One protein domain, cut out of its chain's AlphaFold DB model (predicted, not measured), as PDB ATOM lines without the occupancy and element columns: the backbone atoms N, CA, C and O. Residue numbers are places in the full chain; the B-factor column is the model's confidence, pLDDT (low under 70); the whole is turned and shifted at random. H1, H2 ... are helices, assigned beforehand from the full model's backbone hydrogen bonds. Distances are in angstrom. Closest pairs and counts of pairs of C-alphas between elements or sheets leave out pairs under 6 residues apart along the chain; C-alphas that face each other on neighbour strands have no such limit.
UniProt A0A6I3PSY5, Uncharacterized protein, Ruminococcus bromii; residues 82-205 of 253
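This is residues 82 to 205 of the 253 residues of an uncharacterized protein of Ruminococcus bromii (UniProt A0A6I3PSY5). A helical hairpin, H1 and H2 side by side, has the short H3 packed on H1, while H4 and H5, a steeply tilted pair, pack on the hairpin, H5 on H2 and the beginning of H4 near the end of H1. From this body of five helices the longest helix, H6, runs away as an arm whose residues 192 to 205 stick out. The printed part has 124 residues with six named helices, H1 to H6 in order along the chain, and no named strand; the class is all helix. It is only just compact, close to loose, with a radius of gyration of the C-alphas of 16.3 A, and it spans 50 by 37 by 24 A.

H6, residues 187 to 205, touches no helix. A tight link of two residues joins it to H5, residues 172 to 184, yet the two are apart. H5 touches H4, residues 147 to 161, at a steep tilt of 61 degrees, opposite ways; their closest C-alphas, those of Ala 150 and Tyr 182, are 6.0 A apart. With residues 175 to 179 alone H5 touches H2, residues 117 to 132, at a steep tilt of 52 degrees; the closest C-alphas, those of Cys 122 and Phe 176, are 6.8 A apart. H2 forms a hairpin with H1, residues 95 to 111, at a shallow tilt of 13 degrees, opposite ways, and the closest C-alphas, those of Val 99 and Lys 131, are 6.0 A apart. H1 touches H3, residues 134 to 140, at a shallow tilt of 31 degrees, the same way, with C-alphas 102 and 137 closest at 5.4 A. With residues 106 to 110 alone H1 touches H4, where the closest C-alphas, those of Asp 109 and Phe 147, are 6.1 A apart. H2 and H3 touch only at the corner. In each of the six helices every O i to N i+4 pair is within hydrogen-bond range.

H6 is 26.9 A from first to last C-alpha and ends at C-alpha 205, (-56.880, 53.145, -70.913). H1 begins at C-alpha 95, (-21.363, 32.310, -42.427), and is 24.5 A long. H2 measures 22.9 A, H4 21.0 A, H5 18.5 A and H3 9.7 A.

The two C-alphas farthest apart, those of Asp 96 and Ser 205, are 51.4 A apart. The printed part has no cut and no long link between its helices; residues 82 to 94 hold no named element. The mean pLDDT of the printed part is 82.7, with residues 111 to 118, 164 to 167 and 200 to 205 of the model under 70.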
ATOM      1  N   ASP A  82     -31.981  46.963 -58.253       82.38
ATOM      2  CA  ASP A  82     -31.276  47.080 -56.969       82.38
ATOM      3  C   ASP A  82     -32.102  46.573 -55.781       82.38
ATOM      4  O   ASP A  82     -31.525  46.241 -54.742       82.38
ATOM      5  N   ASP A  83     -33.426  46.470 -55.923       80.38
ATOM      6  CA  ASP A  83     -34.298  45.923 -54.881       80.38
ATOM      7  C   ASP A  83     -34.150  44.399 -54.746       80.38
ATOM      8  O   ASP A  83     -34.494  43.843 -53.706       80.38
ATOM      9  N   PHE A  84     -33.590  43.715 -55.747       82.12
ATOM     10  CA  PHE A  84     -33.318  42.271 -55.692       82.12
ATOM     11  C   PHE A  84     -31.880  41.955 -55.280       82.12
ATOM     12  O   PHE A  84     -31.504  40.790 -55.167       82.12
ATOM     13  N   LYS A  85     -31.061  42.983 -55.031       84.81
ATOM     14  CA  LYS A  85     -29.703  42.792 -54.526       84.81
ATOM     15  C   LYS A  85     -29.716  42.552 -53.013       84.81
ATOM     16  O   LYS A  85     -30.566  43.107 -52.302       84.81
ATOM     17  N   PRO A  86     -28.764  41.753 -52.504       86.38
ATOM     18  CA  PRO A  86     -28.574  41.616 -51.072       86.38
ATOM     19  C   PRO A  86     -28.159  42.959 -50.457       86.38
ATOM     20  O   PRO A  86     -27.531  43.800 -51.102       86.38
ATOM     21  N   ILE A  87     -28.546  43.178 -49.200       84.94
ATOM     22  CA  ILE A  87     -28.218  44.402 -48.450       84.94
ATOM     23  C   ILE A  87     -26.713  44.500 -48.178       84.94
ATOM     24  O   ILE A  87     -26.172  45.603 -48.126       84.94
ATOM     25  N   ILE A  88     -26.051  43.353 -48.033       85.44
ATOM     26  CA  ILE A  88     -24.610  43.235 -47.813       85.44
ATOM     27  C   ILE A  88     -23.975  42.397 -48.925       85.44
ATOM     28  O   ILE A  88     -24.648  41.608 -49.586       85.44
ATOM     29  N   SER A  89     -22.671  42.562 -49.132       85.31
ATOM     30  CA  SER A  89     -21.889  41.659 -49.986       85.31
ATOM     31  C   SER A  89     -21.463  40.435 -49.178       85.31
ATOM     32  O   SER A  89     -21.120  40.581 -48.010       85.31
ATOM     33  N   PHE A  90     -21.465  39.247 -49.785       88.12
ATOM     34  CA  PHE A  90     -21.145  37.994 -49.087       88.12
ATOM     35  C   PHE A  90     -19.679  37.552 -49.227       88.12
ATOM     36  O   PHE A  90     -19.269  36.621 -48.549       88.12
ATOM     37  N   ASP A  91     -18.883  38.207 -50.078       84.25
ATOM     38  CA  ASP A  91     -17.553  37.714 -50.483       84.25
ATOM     39  C   ASP A  91     -16.506  37.691 -49.354       84.25
ATOM     40  O   ASP A  91     -15.531  36.951 -49.441       84.25
ATOM     41  N   ASN A  92     -16.691  38.496 -48.303       83.38
ATOM     42  CA  ASN A  92     -15.741  38.628 -47.189       83.38
ATOM     43  C   ASN A  92     -16.426  38.556 -45.814       83.38
ATOM     44  O   ASN A  92     -15.909  39.107 -44.846       83.38
ATOM     45  N   VAL A  93     -17.607  37.942 -45.744       88.56
ATOM     46  CA  VAL A  93     -18.415  37.845 -44.520       88.56
ATOM     47  C   VAL A  93     -18.488  36.377 -44.127       88.56
ATOM     48  O   VAL A  93     -18.717  35.521 -44.985       88.56
ATOM     49  N   SER A  94     -18.257  36.074 -42.851       91.06
ATOM     50  CA  SER A  94     -18.357  34.694 -42.366       91.06
ATOM     51  C   SER A  94     -19.808  34.202 -42.406       91.06
ATOM     52  O   SER A  94     -20.751  34.994 -42.415       91.06
ATOM     53  N   GLU A  95     -20.011  32.885 -42.434       91.19
ATOM     54  CA  GLU A  95     -21.363  32.310 -42.427       91.19
ATOM     55  C   GLU A  95     -22.153  32.742 -41.182       91.19
ATOM     56  O   GLU A  95     -23.318  33.121 -41.304       91.19
ATOM     57  N   ASP A  96     -21.494  32.797 -40.023       91.81
ATOM     58  CA  ASP A  96     -22.087  33.253 -38.764       91.81
ATOM     59  C   ASP A  96     -22.514  34.727 -38.834       91.81
ATOM     60  O   ASP A  96     -23.630  35.072 -38.450       91.81
ATOM     61  N   GLU A  97     -21.684  35.602 -39.408       92.31
ATOM     62  CA  GLU A  97     -22.025  37.019 -39.589       92.31
ATOM     63  C   GLU A  97     -23.192  37.218 -40.571       92.31
ATOM     64  O   GLU A  97     -24.028  38.108 -40.379       92.31
ATOM     65  N   ILE A  98     -23.286  36.388 -41.620       93.25
ATOM     66  CA  ILE A  98     -24.426  36.393 -42.551       93.25
ATOM     67  C   ILE A  98     -25.703  36.008 -41.803       93.25
ATOM     68  O   ILE A  98     -26.722  36.696 -41.941       93.25
ATOM     69  N   VAL A  99     -25.651  34.934 -41.012       94.50
ATOM     70  CA  VAL A  99     -26.779  34.472 -40.199       94.50
ATOM     71  C   VAL A  99     -27.192  35.566 -39.218       94.50
ATOM     72  O   VAL A  99     -28.343  35.996 -39.250       94.50
ATOM     73  N   ASP A 100     -26.269  36.110 -38.428       94.06
ATOM     74  CA  ASP A 100     -26.558  37.160 -37.448       94.06
ATOM     75  C   ASP A 100     -27.151  38.414 -38.095       94.06
ATOM     76  O   ASP A 100     -28.111  39.000 -37.584       94.06
ATOM     77  N   THR A 101     -26.641  38.820 -39.260       93.31
ATOM     78  CA  THR A 101     -27.196  39.962 -40.000       93.31
ATOM     79  C   THR A 101     -28.623  39.676 -40.471       93.31
ATOM     80  O   THR A 101     -29.496  40.544 -40.361       93.31
ATOM     81  N   ALA A 102     -28.899  38.464 -40.961       93.56
ATOM     82  CA  ALA A 102     -30.241  38.057 -41.374       93.56
ATOM     83  C   ALA A 102     -31.216  38.025 -40.187       93.56
ATOM     84  O   ALA A 102     -32.330  38.547 -40.287       93.56
ATOM     85  N   LEU A 103     -30.787  37.481 -39.045       93.25
ATOM     86  CA  LEU A 103     -31.580  37.429 -37.815       93.25
ATOM     87  C   LEU A 103     -31.875  38.835 -37.276       93.25
ATOM     88  O   LEU A 103     -33.018  39.126 -36.919       93.25
ATOM     89  N   ASN A 104     -30.886  39.731 -37.284       91.50
ATOM     90  CA  ASN A 104     -31.066  41.130 -36.894       91.50
ATOM     91  C   ASN A 104     -32.059  41.854 -37.806       91.50
ATOM     92  O   ASN A 104     -32.918  42.591 -37.322       91.50
ATOM     93  N   ARG A 105     -31.995  41.615 -39.119       89.31
ATOM     94  CA  ARG A 105     -32.965  42.171 -40.067       89.31
ATOM     95  C   ARG A 105     -34.383  41.672 -39.787       89.31
ATOM     96  O   ARG A 105     -35.303  42.480 -39.718       89.31
ATOM     97  N   LEU A 106     -34.562  40.367 -39.585       90.31
ATOM     98  CA  LEU A 106     -35.865  39.792 -39.236       90.31
ATOM     99  C   LEU A 106     -36.405  40.383 -37.925       90.31
ATOM    100  O   LEU A 106     -37.589  40.703 -37.826       90.31
ATOM    101  N   ALA A 107     -35.549  40.577 -36.921       87.00
ATOM    102  CA  ALA A 107     -35.938  41.224 -35.669       87.00
ATOM    103  C   ALA A 107     -36.371  42.690 -35.880       87.00
ATOM    104  O   ALA A 107     -37.360  43.133 -35.299       87.00
ATOM    105  N   GLN A 108     -35.690  43.437 -36.754       83.38
ATOM    106  CA  GLN A 108     -36.083  44.808 -37.105       83.38
ATOM    107  C   GLN A 108     -37.423  44.860 -37.847       83.38
ATOM    108  O   GLN A 108     -38.262  45.700 -37.524       83.38
ATOM    109  N   ASP A 109     -37.659  43.942 -38.786       76.94
ATOM    110  CA  ASP A 109     -38.917  43.862 -39.543       76.94
ATOM    111  C   ASP A 109     -40.132  43.612 -38.632       76.94
ATOM    112  O   ASP A 109     -41.257  44.002 -38.947       76.94
ATOM    113  N   THR A 110     -39.912  42.967 -37.486       72.88
ATOM    114  CA  THR A 110     -40.972  42.550 -36.559       72.88
ATOM    115  C   THR A 110     -41.216  43.508 -35.405       72.88
ATOM    116  O   THR A 110     -42.346  43.583 -34.906       72.88
ATOM    117  N   TYR A 111     -40.210  44.310 -35.048       60.53
ATOM    118  CA  TYR A 111     -40.292  45.340 -34.011       60.53
ATOM    119  C   TYR A 111     -41.395  46.383 -34.276       60.53
ATOM    120  O   TYR A 111     -41.907  46.996 -33.342       60.53
ATOM    121  N   PHE A 112     -41.822  46.552 -35.532       55.16
ATOM    122  CA  PHE A 112     -42.821  47.550 -35.926       55.16
ATOM    123  C   PHE A 112     -44.268  47.041 -36.052       55.16
ATOM    124  O   PHE A 112     -45.139  47.848 -36.383       55.16
ATOM    125  N   GLY A 113     -44.588  45.759 -35.804       54.38
ATOM    126  CA  GLY A 113     -45.964  45.322 -36.104       54.38
ATOM    127  C   GLY A 113     -46.456  43.932 -35.710       54.38
ATOM    128  O   GLY A 113     -47.585  43.598 -36.078       54.38
ATOM    129  N   ILE A 114     -45.705  43.108 -34.973       58.28
ATOM    130  CA  ILE A 114     -46.231  41.802 -34.541       58.28
ATOM    131  C   ILE A 114     -47.186  41.966 -33.351       58.28
ATOM    132  O   ILE A 114     -46.788  41.914 -32.193       58.28
ATOM    133  N   ASN A 115     -48.479  42.113 -33.645       54.91
ATOM    134  CA  ASN A 115     -49.555  42.003 -32.659       54.91
ATOM    135  C   ASN A 115     -50.381  40.740 -32.950       54.91
ATOM    136  O   ASN A 115     -51.352  40.782 -33.702       54.91
ATOM    137  N   GLY A 116     -49.984  39.599 -32.374       64.38
ATOM    138  CA  GLY A 116     -50.778  38.364 -32.410       64.38
ATOM    139  C   GLY A 116     -49.960  37.071 -32.343       64.38
ATOM    140  O   GLY A 116     -48.919  36.951 -32.983       64.38
ATOM    141  N   LEU A 117     -50.472  36.070 -31.614       58.84
ATOM    142  CA  LEU A 117     -49.864  34.734 -31.475       58.84
ATOM    143  C   LEU A 117     -49.508  34.062 -32.823       58.84
ATOM    144  O   LEU A 117     -48.408  33.522 -32.936       58.84
ATOM    145  N   PRO A 118     -50.375  34.111 -33.863       69.25
ATOM    146  CA  PRO A 118     -50.065  33.502 -35.157       69.25
ATOM    147  C   PRO A 118     -48.852  34.138 -35.842       69.25
ATOM    148  O   PRO A 118     -48.065  33.433 -36.468       69.25
ATOM    149  N   LEU A 119     -48.660  35.453 -35.687       79.44
ATOM    150  CA  LEU A 119     -47.511  36.156 -36.255       79.44
ATOM    151  C   LEU A 119     -46.207  35.777 -35.544       79.44
ATOM    152  O   LEU A 119     -45.185  35.629 -36.208       79.44
ATOM    153  N   ILE A 120     -46.248  35.556 -34.224       83.19
ATOM    154  CA  ILE A 120     -45.084  35.092 -33.452       83.19
ATOM    155  C   ILE A 120     -44.638  33.708 -33.938       83.19
ATOM    156  O   ILE A 120     -43.450  33.493 -34.155       83.19
ATOM    157  N   ALA A 121     -45.575  32.780 -34.163       86.00
ATOM    158  CA  ALA A 121     -45.247  31.448 -34.675       86.00
ATOM    159  C   ALA A 121     -44.652  31.493 -36.096       86.00
ATOM    160  O   ALA A 121     -43.670  30.806 -36.371       86.00
ATOM    161  N   CYS A 122     -45.205  32.334 -36.979       89.06
ATOM    162  CA  CYS A 122     -44.667  32.556 -38.327       89.06
ATOM    163  C   CYS A 122     -43.244  33.122 -38.284       89.06
ATOM    164  O   CYS A 122     -42.363  32.664 -39.010       89.06
ATOM    165  N   PHE A 123     -43.019  34.108 -37.414       89.69
ATOM    166  CA  PHE A 123     -41.701  34.692 -37.208       89.69
ATOM    167  C   PHE A 123     -40.703  33.657 -36.709       89.69
ATOM    168  O   PHE A 123     -39.625  33.534 -37.277       89.69
ATOM    169  N   LEU A 124     -41.069  32.887 -35.684       90.69
ATOM    170  CA  LEU A 124     -40.169  31.916 -35.075       90.69
ATOM    171  C   LEU A 124     -39.757  30.817 -36.065       90.69
ATOM    172  O   LEU A 124     -38.607  30.388 -36.049       90.69
ATOM    173  N   HIS A 125     -40.664  30.403 -36.959       92.44
ATOM    174  CA  HIS A 125     -40.349  29.481 -38.057       92.44
ATOM    175  C   HIS A 125     -39.264  30.049 -38.981       92.44
ATOM    176  O   HIS A 125     -38.213  29.431 -39.148       92.44
ATOM    177  N   ILE A 126     -39.473  31.258 -39.511       93.25
ATOM    178  CA  ILE A 126     -38.522  31.924 -40.419       93.25
ATOM    179  C   ILE A 126     -37.190  32.210 -39.713       93.25
ATOM    180  O   ILE A 126     -36.126  31.993 -40.287       93.25
ATOM    181  N   TYR A 127     -37.237  32.650 -38.454       93.19
ATOM    182  CA  TYR A 127     -36.058  32.918 -37.634       93.19
ATOM    183  C   TYR A 127     -35.217  31.655 -37.427       93.19
ATOM    184  O   TYR A 127     -34.010  31.665 -37.660       93.19
ATOM    185  N   ASN A 128     -35.848  30.541 -37.047       93.75
ATOM    186  CA  ASN A 128     -35.147  29.271 -36.865       93.75
ATOM    187  C   ASN A 128     -34.570  28.752 -38.183       93.75
ATOM    188  O   ASN A 128     -33.437  28.276 -38.196       93.75
ATOM    189  N   ARG A 129     -35.302  28.898 -39.293       94.31
ATOM    190  CA  ARG A 129     -34.814  28.501 -40.616       94.31
ATOM    191  C   ARG A 129     -33.583  29.309 -41.029       94.31
ATOM    192  O   ARG A 129     -32.591  28.719 -41.440       94.31
ATOM    193  N   ALA A 130     -33.601  30.627 -40.824       94.00
ATOM    194  CA  ALA A 130     -32.457  31.507 -41.079       94.00
ATOM    195  C   ALA A 130     -31.256  31.239 -40.168       94.00
ATOM    196  O   ALA A 130     -30.135  31.564 -40.546       94.00
ATOM    197  N   LYS A 131     -31.472  30.645 -38.990       93.88
ATOM    198  CA  LYS A 131     -30.393  30.211 -38.099       93.88
ATOM    199  C   LYS A 131     -29.724  28.917 -38.572       93.88
ATOM    200  O   LYS A 131     -28.547  28.715 -38.307       93.88
ATOM    201  N   THR A 132     -30.471  28.028 -39.224       93.19
ATOM    202  CA  THR A 132     -29.975  26.701 -39.628       93.19
ATOM    203  C   THR A 132     -29.531  26.610 -41.085       93.19
ATOM    204  O   THR A 132     -28.764  25.713 -41.419       93.19
ATOM    205  N   ASP A 133     -30.034  27.484 -41.958       94.19
ATOM    206  CA  ASP A 133     -29.788  27.438 -43.400       94.19
ATOM    207  C   ASP A 133     -29.230  28.770 -43.908       94.19
ATOM    208  O   ASP A 133     -29.950  29.759 -44.050       94.19
ATOM    209  N   ILE A 134     -27.941  28.757 -44.247       93.12
ATOM    210  CA  ILE A 134     -27.195  29.914 -44.756       93.12
ATOM    211  C   ILE A 134     -27.766  30.423 -46.086       93.12
ATOM    212  O   ILE A 134     -27.759  31.630 -46.344       93.12
ATOM    213  N   ASN A 135     -28.264  29.537 -46.955       92.69
ATOM    214  CA  ASN A 135     -28.846  29.958 -48.233       92.69
ATOM    215  C   ASN A 135     -30.141  30.732 -47.996       92.69
ATOM    216  O   ASN A 135     -30.368  31.770 -48.621       92.69
ATOM    217  N   PHE A 136     -30.940  30.281 -47.031       93.88
ATOM    218  CA  PHE A 136     -32.123  31.006 -46.592       93.88
ATOM    219  C   PHE A 136     -31.758  32.346 -45.935       93.88
ATOM    220  O   PHE A 136     -32.382  33.364 -46.235       93.88
ATOM    221  N   SER A 137     -30.700  32.415 -45.117       93.19
ATOM    222  CA  SER A 137     -30.208  33.689 -44.559       93.19
ATOM    223  C   SER A 137     -29.852  34.687 -45.668       93.19
ATOM    224  O   SER A 137     -30.219  35.861 -45.594       93.19
ATOM    225  N   LYS A 138     -29.210  34.224 -46.749       92.06
ATOM    226  CA  LYS A 138     -28.914  35.058 -47.928       92.06
ATOM    227  C   LYS A 138     -30.186  35.553 -48.619       92.06
ATOM    228  O   LYS A 138     -30.240  36.728 -48.980       92.06
ATOM    229  N   GLN A 139     -31.219  34.716 -48.754       91.75
ATOM    230  CA  GLN A 139     -32.527  35.134 -49.286       91.75
ATOM    231  C   GLN A 139     -33.184  36.198 -48.398       91.75
ATOM    232  O   GLN A 139     -33.660  37.221 -48.892       91.75
ATOM    233  N   VAL A 140     -33.162  36.003 -47.077       91.75
ATOM    234  CA  VAL A 140     -33.665  36.968 -46.088       91.75
ATOM    235  C   VAL A 140     -32.925  38.299 -46.172       91.75
ATOM    236  O   VAL A 140     -33.499  39.320 -45.816       91.75
ATOM    237  N   LEU A 141     -31.686  38.330 -46.668       92.12
ATOM    238  CA  LEU A 141     -30.888  39.545 -46.865       92.12
ATOM    239  C   LEU A 141     -31.129  40.252 -48.209       92.12
ATOM    240  O   LEU A 141     -30.583  41.334 -48.419       92.12
ATOM    241  N   ILE A 142     -32.005  39.739 -49.078       90.81
ATOM    242  CA  ILE A 142     -32.447  40.426 -50.304       90.81
ATOM    243  C   ILE A 142     -33.411  41.564 -49.952       90.81
ATOM    244  O   ILE A 142     -34.368  41.356 -49.207       90.81
ATOM    245  N   LYS A 143     -33.212  42.786 -50.465       85.88
ATOM    246  CA  LYS A 143     -34.049  43.952 -50.090       85.88
ATOM    247  C   LYS A 143     -35.546  43.737 -50.345       85.88
ATOM    248  O   LYS A 143     -36.371  44.132 -49.518       85.88
ATOM    249  N   SER A 144     -35.909  43.085 -51.448       82.56
ATOM    250  CA  SER A 144     -37.297  42.786 -51.808       82.56
ATOM    251  C   SER A 144     -37.969  41.822 -50.828       82.56
ATOM    252  O   SER A 144     -39.159  42.001 -50.554       82.56
ATOM    253  N   LYS A 145     -37.208  40.883 -50.249       87.00
ATOM    254  CA  LYS A 145     -37.655  39.879 -49.277       87.00
ATOM    255  C   LYS A 145     -37.670  40.472 -47.868       87.00
ATOM    256  O   LYS A 145     -36.633  40.744 -47.279       87.00
ATOM    257  N   ASN A 146     -38.863  40.697 -47.326       85.81
ATOM    258  CA  ASN A 146     -39.069  41.235 -45.983       85.81
ATOM    259  C   ASN A 146     -40.171  40.428 -45.294       85.81
ATOM    260  O   ASN A 146     -41.108  39.985 -45.968       85.81
ATOM    261  N   PHE A 147     -40.091  40.267 -43.974       87.12
ATOM    262  CA  PHE A 147     -41.093  39.510 -43.222       87.12
ATOM    263  C   PHE A 147     -42.510  40.089 -43.377       87.12
ATOM    264  O   PHE A 147     -43.476  39.344 -43.538       87.12
ATOM    265  N   SER A 148     -42.649  41.418 -43.420       84.50
ATOM    266  CA  SER A 148     -43.954  42.067 -43.614       84.50
ATOM    267  C   SER A 148     -44.596  41.676 -44.950       84.50
ATOM    268  O   SER A 148     -45.778  41.334 -44.995       84.50
ATOM    269  N   LYS A 149     -43.808  41.638 -46.031       85.81
ATOM    270  CA  LYS A 149     -44.288  41.220 -47.355       85.81
ATOM    271  C   LYS A 149     -44.586  39.720 -47.422       85.81
ATOM    272  O   LYS A 149     -45.543  39.333 -48.091       85.81
ATOM    273  N   ALA A 150     -43.818  38.891 -46.711       88.88
ATOM    274  CA  ALA A 150     -44.102  37.463 -46.572       88.88
ATOM    275  C   ALA A 150     -45.471  37.236 -45.911       88.88
ATOM    276  O   ALA A 150     -46.275  36.422 -46.368       88.88
ATOM    277  N   PHE A 151     -45.790  38.020 -44.879       86.06
ATOM    278  CA  PHE A 151     -47.089  37.954 -44.214       86.06
ATOM    279  C   PHE A 151     -48.237  38.482 -45.088       86.06
ATOM    280  O   PHE A 151     -49.329  37.902 -45.108       86.06
ATOM    281  N   ASP A 152     -48.004  39.543 -45.864       86.38
ATOM    282  CA  ASP A 152     -48.968  40.012 -46.865       86.38
ATOM    283  C   ASP A 152     -49.243  38.937 -47.924       86.38
ATOM    284  O   ASP A 152     -50.395  38.744 -48.330       86.38
ATOM    285  N   TYR A 153     -48.207  38.215 -48.361       89.19
ATOM    286  CA  TYR A 153     -48.332  37.086 -49.278       89.19
ATOM    287  C   TYR A 153     -49.156  35.949 -48.664       89.19
ATOM    288  O   TYR A 153     -50.140  35.525 -49.273       89.19
ATOM    289  N   LEU A 154     -48.846  35.541 -47.430       88.31
ATOM    290  CA  LEU A 154     -49.635  34.564 -46.675       88.31
ATOM    291  C   LEU A 154     -51.107  34.986 -46.595       88.31
ATOM    292  O   LEU A 154     -52.005  34.208 -46.910       88.31
ATOM    293  N   THR A 155     -51.372  36.245 -46.247       85.44
ATOM    294  CA  THR A 155     -52.735  36.780 -46.134       85.44
ATOM    295  C   THR A 155     -53.474  36.755 -47.475       85.44
ATOM    296  O   THR A 155     -54.665  36.438 -47.519       85.44
ATOM    297  N   LYS A 156     -52.796  37.080 -48.584       88.00
ATOM    298  CA  LYS A 156     -53.363  36.976 -49.940       88.00
ATOM    299  C   LYS A 156     -53.686  35.527 -50.292       88.00
ATOM    300  O   LYS A 156     -54.784  35.269 -50.783       88.00
ATOM    301  N   GLN A 157     -52.783  34.597 -49.988       88.69
ATOM    302  CA  GLN A 157     -52.991  33.177 -50.248       88.69
ATOM    303  C   GLN A 157     -54.165  32.622 -49.439       88.69
ATOM    304  O   GLN A 157     -55.083  32.045 -50.022       88.69
ATOM    305  N   VAL A 158     -54.229  32.906 -48.134       86.50
ATOM    306  CA  VAL A 158     -55.363  32.550 -47.260       86.50
ATOM    307  C   VAL A 158     -56.682  33.082 -47.824       86.50
ATOM    308  O   VAL A 158     -57.656  32.340 -47.925       86.50
ATOM    309  N   LYS A 159     -56.727  34.355 -48.241       85.12
ATOM    310  CA  LYS A 159     -57.935  34.958 -48.831       85.12
ATOM    311  C   LYS A 159     -58.345  34.286 -50.140       85.12
ATOM    312  O   LYS A 159     -59.542  34.102 -50.358       85.12
ATOM    313  N   SER A 160     -57.378  33.926 -50.986       85.12
ATOM    314  CA  SER A 160     -57.642  33.240 -52.255       85.12
ATOM    315  C   SER A 160     -58.221  31.838 -52.036       85.12
ATOM    316  O   SER A 160     -59.210  31.485 -52.672       85.12
ATOM    317  N   MET A 161     -57.699  31.099 -51.051       83.44
ATOM    318  CA  MET A 161     -58.213  29.786 -50.646       83.44
ATOM    319  C   MET A 161     -59.597  29.873 -49.992       83.44
ATOM    320  O   MET A 161     -60.392  28.944 -50.089       83.44
ATOM    321  N   SER A 162     -59.910  31.003 -49.355       82.00
ATOM    322  CA  SER A 162     -61.187  31.232 -48.671       82.00
ATOM    323  C   SER A 162     -62.358  31.562 -49.601       82.00
ATOM    324  O   SER A 162     -63.489  31.718 -49.136       82.00
ATOM    325  N   GLY A 163     -62.115  31.762 -50.903       74.75
ATOM    326  CA  GLY A 163     -63.164  32.135 -51.863       74.75
ATOM    327  C   GLY A 163     -63.924  33.421 -51.497       74.75
ATOM    328  O   GLY A 163     -65.080  33.582 -51.872       74.75
ATOM    329  N   GLY A 164     -63.310  34.323 -50.722       67.75
ATOM    330  CA  GLY A 164     -63.951  35.548 -50.226       67.75
ATOM    331  C   GLY A 164     -64.755  35.403 -48.925       67.75
ATOM    332  O   GLY A 164     -65.173  36.422 -48.373       67.75
ATOM    333  N   ASN A 165     -64.919  34.194 -48.377       68.31
ATOM    334  CA  ASN A 165     -65.481  34.017 -47.035       68.31
ATOM    335  C   ASN A 165     -64.451  34.383 -45.957       68.31
ATOM    336  O   ASN A 165     -63.243  34.326 -46.181       68.31
ATOM    337  N   ARG A 166     -64.897  34.792 -44.765       61.56
ATOM    338  CA  ARG A 166     -63.988  35.086 -43.647       61.56
ATOM    339  C   ARG A 166     -63.671  33.803 -42.877       61.56
ATOM    340  O   ARG A 166     -64.400  33.456 -41.958       61.56
ATOM    341  N   GLY A 167     -62.565  33.154 -43.239       61.25
ATOM    342  CA  GLY A 167     -61.915  32.135 -42.414       61.25
ATOM    343  C   GLY A 167     -61.618  30.837 -43.156       61.25
ATOM    344  O   GLY A 167     -62.519  30.043 -43.402       61.25
ATOM    345  N   VAL A 168     -60.332  30.598 -43.417       71.19
ATOM    346  CA  VAL A 168     -59.783  29.259 -43.664       71.19
ATOM    347  C   VAL A 168     -58.950  28.917 -42.441       71.19
ATOM    348  O   VAL A 168     -58.014  29.646 -42.111       71.19
ATOM    349  N   GLY A 169     -59.309  27.840 -41.745       73.62
ATOM    350  CA  GLY A 169     -58.441  27.259 -40.729       73.62
ATOM    351  C   GLY A 169     -57.300  26.540 -41.432       73.62
ATOM    352  O   GLY A 169     -57.486  25.413 -41.873       73.62
ATOM    353  N   LEU A 170     -56.164  27.218 -41.597       82.00
ATOM    354  CA  LEU A 170     -54.940  26.575 -42.063       82.00
ATOM    355  C   LEU A 170     -54.177  26.010 -40.872       82.00
ATOM    356  O   LEU A 170     -54.011  26.685 -39.853       82.00
ATOM    357  N   ASP A 171     -53.660  24.800 -41.040       86.25
ATOM    358  CA  ASP A 171     -52.716  24.234 -40.085       86.25
ATOM    359  C   ASP A 171     -51.363  24.947 -40.173       86.25
ATOM    360  O   ASP A 171     -50.954  25.442 -41.227       86.25
ATOM    361  N   HIS A 172     -50.611  24.931 -39.070       86.12
ATOM    362  CA  HIS A 172     -49.270  25.526 -38.987       86.12
ATOM    363  C   HIS A 172     -48.337  25.042 -40.109       86.12
ATOM    364  O   HIS A 172     -47.591  25.839 -40.664       86.12
ATOM    365  N   ARG A 173     -48.436  23.769 -40.516       90.56
ATOM    366  CA  ARG A 173     -47.652  23.207 -41.631       90.56
ATOM    367  C   ARG A 173     -47.941  23.895 -42.962       90.56
ATOM    368  O   ARG A 173     -47.018  24.162 -43.719       90.56
ATOM    369  N   GLN A 174     -49.211  24.184 -43.240       90.56
ATOM    370  CA  GLN A 174     -49.616  24.862 -44.472       90.56
ATOM    371  C   GLN A 174     -49.194  26.329 -44.441       90.56
ATOM    372  O   GLN A 174     -48.714  26.851 -45.440       90.56
ATOM    373  N   ILE A 175     -49.332  26.980 -43.284       89.94
ATOM    374  CA  ILE A 175     -48.869  28.357 -43.084       89.94
ATOM    375  C   ILE A 175     -47.361  28.454 -43.337       89.94
ATOM    376  O   ILE A 175     -46.926  29.332 -44.076       89.94
ATOM    377  N   PHE A 176     -46.576  27.544 -42.761       92.44
ATOM    378  CA  PHE A 176     -45.125  27.517 -42.931       92.44
ATOM    379  C   PHE A 176     -44.723  27.220 -44.372       92.44
ATOM    380  O   PHE A 176     -43.889  27.939 -44.901       92.44
ATOM    381  N   ALA A 177     -45.389  26.276 -45.043       93.06
ATOM    382  CA  ALA A 177     -45.152  26.017 -46.462       93.06
ATOM    383  C   ALA A 177     -45.389  27.267 -47.332       93.06
ATOM    384  O   ALA A 177     -44.558  27.597 -48.163       93.06
ATOM    385  N   ILE A 178     -46.463  28.027 -47.088       91.75
ATOM    386  CA  ILE A 178     -46.742  29.266 -47.838       91.75
ATOM    387  C   ILE A 178     -45.680  30.346 -47.577       91.75
ATOM    388  O   ILE A 178     -45.358  31.135 -48.466       91.75
ATOM    389  N   LEU A 179     -45.165  30.424 -46.348       92.06
ATOM    390  CA  LEU A 179     -44.072  31.338 -46.015       92.06
ATOM    391  C   LEU A 179     -42.770  30.909 -46.686       92.06
ATOM    392  O   LEU A 179     -42.055  31.759 -47.205       92.06
ATOM    393  N   ASP A 180     -42.484  29.614 -46.694       92.56
ATOM    394  CA  ASP A 180     -41.316  29.037 -47.348       92.56
ATOM    395  C   ASP A 180     -41.363  29.313 -48.859       92.56
ATOM    396  O   ASP A 180     -40.419  29.896 -49.397       92.56
ATOM    397  N   ASP A 181     -42.510  29.055 -49.497       92.12
ATOM    398  CA  ASP A 181     -42.763  29.362 -50.906       92.12
ATOM    399  C   ASP A 181     -42.451  30.827 -51.221       92.12
ATOM    400  O   ASP A 181     -41.826  31.119 -52.237       92.12
ATOM    401  N   TYR A 182     -42.846  31.764 -50.347       92.19
ATOM    402  CA  TYR A 182     -42.579  33.188 -50.551       92.19
ATOM    403  C   TYR A 182     -41.087  33.493 -50.699       92.19
ATOM    404  O   TYR A 182     -40.730  34.312 -51.546       92.19
ATOM    405  N   TYR A 183     -40.211  32.885 -49.899       90.38
ATOM    406  CA  TYR A 183     -38.768  33.141 -49.986       90.38
ATOM    407  C   TYR A 183     -38.127  32.471 -51.202       90.38
ATOM    408  O   TYR A 183     -37.170  33.024 -51.746       90.38
ATOM    409  N   ASP A 184     -38.729  31.390 -51.698       90.12
ATOM    410  CA  ASP A 184     -38.311  30.695 -52.916       90.12
ATOM    411  C   ASP A 184     -38.828  31.357 -54.210       90.12
ATOM    412  O   ASP A 184     -38.349  31.049 -55.303       90.12
ATOM    413  N   LEU A 185     -39.769  32.309 -54.121       87.62
ATOM    414  CA  LEU A 185     -40.228  33.073 -55.284       87.62
ATOM    415  C   LEU A 185     -39.098  33.901 -55.910       87.62
ATOM    416  O   LEU A 185     -38.382  34.631 -55.223       87.62
ATOM    417  N   ASP A 186     -39.043  33.902 -57.239       82.50
ATOM    418  CA  ASP A 186     -38.234  34.854 -57.993       82.50
ATOM    419  C   ASP A 186     -38.947  36.216 -58.054       82.50
ATOM    420  O   ASP A 186     -39.797  36.478 -58.913       82.50
ATOM    421  N   ASP A 187     -38.625  37.086 -57.093       76.75
ATOM    422  CA  ASP A 187     -39.214  38.423 -56.998       76.75
ATOM    423  C   ASP A 187     -38.932  39.277 -58.243       76.75
ATOM    424  O   ASP A 187     -39.757  40.130 -58.583       76.75
ATOM    425  N   ALA A 188     -37.812  39.048 -58.939       72.75
ATOM    426  CA  ALA A 188     -37.477  39.778 -60.157       72.75
ATOM    427  C   ALA A 188     -38.441  39.395 -61.286       72.75
ATOM    428  O   ALA A 188     -39.055  40.269 -61.902       72.75
ATOM    429  N   ALA A 189     -38.688  38.095 -61.467       71.00
ATOM    430  CA  ALA A 189     -39.664  37.606 -62.440       71.00
ATOM    431  C   ALA A 189     -41.103  38.054 -62.114       71.00
ATOM    432  O   ALA A 189     -41.911  38.304 -63.015       71.00
ATOM    433  N   ILE A 190     -41.455  38.174 -60.831       74.00
ATOM    434  CA  ILE A 190     -42.770  38.688 -60.412       74.00
ATOM    435  C   ILE A 190     -42.886  40.184 -60.703       74.00
ATOM    436  O   ILE A 190     -43.922  40.627 -61.204       74.00
ATOM    437  N   ALA A 191     -41.837  40.961 -60.428       74.62
ATOM    438  CA  ALA A 191     -41.814  42.386 -60.732       74.62
ATOM    439  C   ALA A 191     -41.907  42.649 -62.241       74.62
ATOM    440  O   ALA A 191     -42.654  43.541 -62.646       74.62
ATOM    441  N   GLU A 192     -41.243  41.836 -63.066       72.88
ATOM    442  CA  GLU A 192     -41.362  41.871 -64.530       72.88
ATOM    443  C   GLU A 192     -42.795  41.608 -64.991       72.88
ATOM    444  O   GLU A 192     -43.389  42.429 -65.697       72.88
ATOM    445  N   LYS A 193     -43.423  40.539 -64.494       70.50
ATOM    446  CA  LYS A 193     -44.822  40.218 -64.820       70.50
ATOM    447  C   LYS A 193     -45.806  41.293 -64.353       70.50
ATOM    448  O   LYS A 193     -46.748  41.622 -65.080       70.50
ATOM    449  N   GLU A 194     -45.618  41.865 -63.164       74.12
ATOM    450  CA  GLU A 194     -46.450  42.975 -62.687       74.12
ATOM    451  C   GLU A 194     -46.257  44.245 -63.521       74.12
ATOM    452  O   GLU A 194     -47.230  44.958 -63.791       74.12
ATOM    453  N   ALA A 195     -45.020  44.548 -63.916       70.44
ATOM    454  CA  ALA A 195     -44.699  45.702 -64.744       70.44
ATOM    455  C   ALA A 195     -45.382  45.580 -66.115       70.44
ATOM    456  O   ALA A 195     -46.111  46.489 -66.529       70.44
ATOM    457  N   GLU A 196     -45.266  44.424 -66.766       70.25
ATOM    458  CA  GLU A 196     -45.959  44.132 -68.023       70.25
ATOM    459  C   GLU A 196     -47.488  44.197 -67.897       70.25
ATOM    460  O   GLU A 196     -48.172  44.732 -68.775       70.25
ATOM    461  N   ALA A 197     -48.061  43.679 -66.806       73.06
ATOM    462  CA  ALA A 197     -49.503  43.743 -66.571       73.06
ATOM    463  C   ALA A 197     -49.985  45.196 -66.408       73.06
ATOM    464  O   ALA A 197     -50.996  45.592 -66.999       73.06
ATOM    465  N   LYS A 198     -49.236  46.024 -65.668       70.94
ATOM    466  CA  LYS A 198     -49.522  47.461 -65.501       70.94
ATOM    467  C   LYS A 198     -49.385  48.220 -66.828       70.94
ATOM    468  O   LYS A 198     -50.209  49.098 -67.095       70.94
ATOM    469  N   ALA A 199     -48.425  47.856 -67.681       71.75
ATOM    470  CA  ALA A 199     -48.290  48.394 -69.040       71.75
ATOM    471  C   ALA A 199     -49.524  48.074 -69.903       71.75
ATOM    472  O   ALA A 199     -50.129  48.969 -70.500       71.75
ATOM    473  N   LYS A 200     -49.983  46.813 -69.884       68.62
ATOM    474  CA  LYS A 200     -51.180  46.350 -70.617       68.62
ATOM    475  C   LYS A 200     -52.456  47.083 -70.182       68.62
ATOM    476  O   LYS A 200     -53.294  47.414 -71.022       68.62
ATOM    477  N   VAL A 201     -52.611  47.381 -68.890       69.38
ATOM    478  CA  VAL A 201     -53.756  48.156 -68.373       69.38
ATOM    479  C   VAL A 201     -53.679  49.627 -68.799       69.38
ATOM    480  O   VAL A 201     -54.686  50.196 -69.236       69.38
ATOM    481  N   LYS A 202     -52.489  50.245 -68.752       63.53
ATOM    482  CA  LYS A 202     -52.284  51.633 -69.204       63.53
ATOM    483  C   LYS A 202     -52.545  51.794 -70.705       63.53
ATOM    484  O   LYS A 202     -53.243  52.739 -71.085       63.53
ATOM    485  N   ALA A 203     -52.103  50.852 -71.536       61.59
ATOM    486  CA  ALA A 203     -52.365  50.849 -72.976       61.59
ATOM    487  C   ALA A 203     -53.874  50.788 -73.298       61.59
ATOM    488  O   ALA A 203     -54.375  51.587 -74.093       61.59
ATOM    489  N   LYS A 204     -54.635  49.929 -72.602       60.09
ATOM    490  CA  LYS A 204     -56.103  49.841 -72.754       60.09
ATOM    491  C   LYS A 204     -56.833  51.122 -72.327       60.09
ATOM    492  O   LYS A 204     -57.866  51.457 -72.900       60.09
ATOM    493  N   SER A 205     -56.293  51.872 -71.363       57.06
ATOM    494  CA  SER A 205     -56.880  53.145 -70.913       57.06
ATOM    495  C   SER A 205     -56.625  54.327 -71.867       57.06
ATOM    496  O   SER A 205     -57.485  55.201 -71.993       57.06
TER     497      SER A 205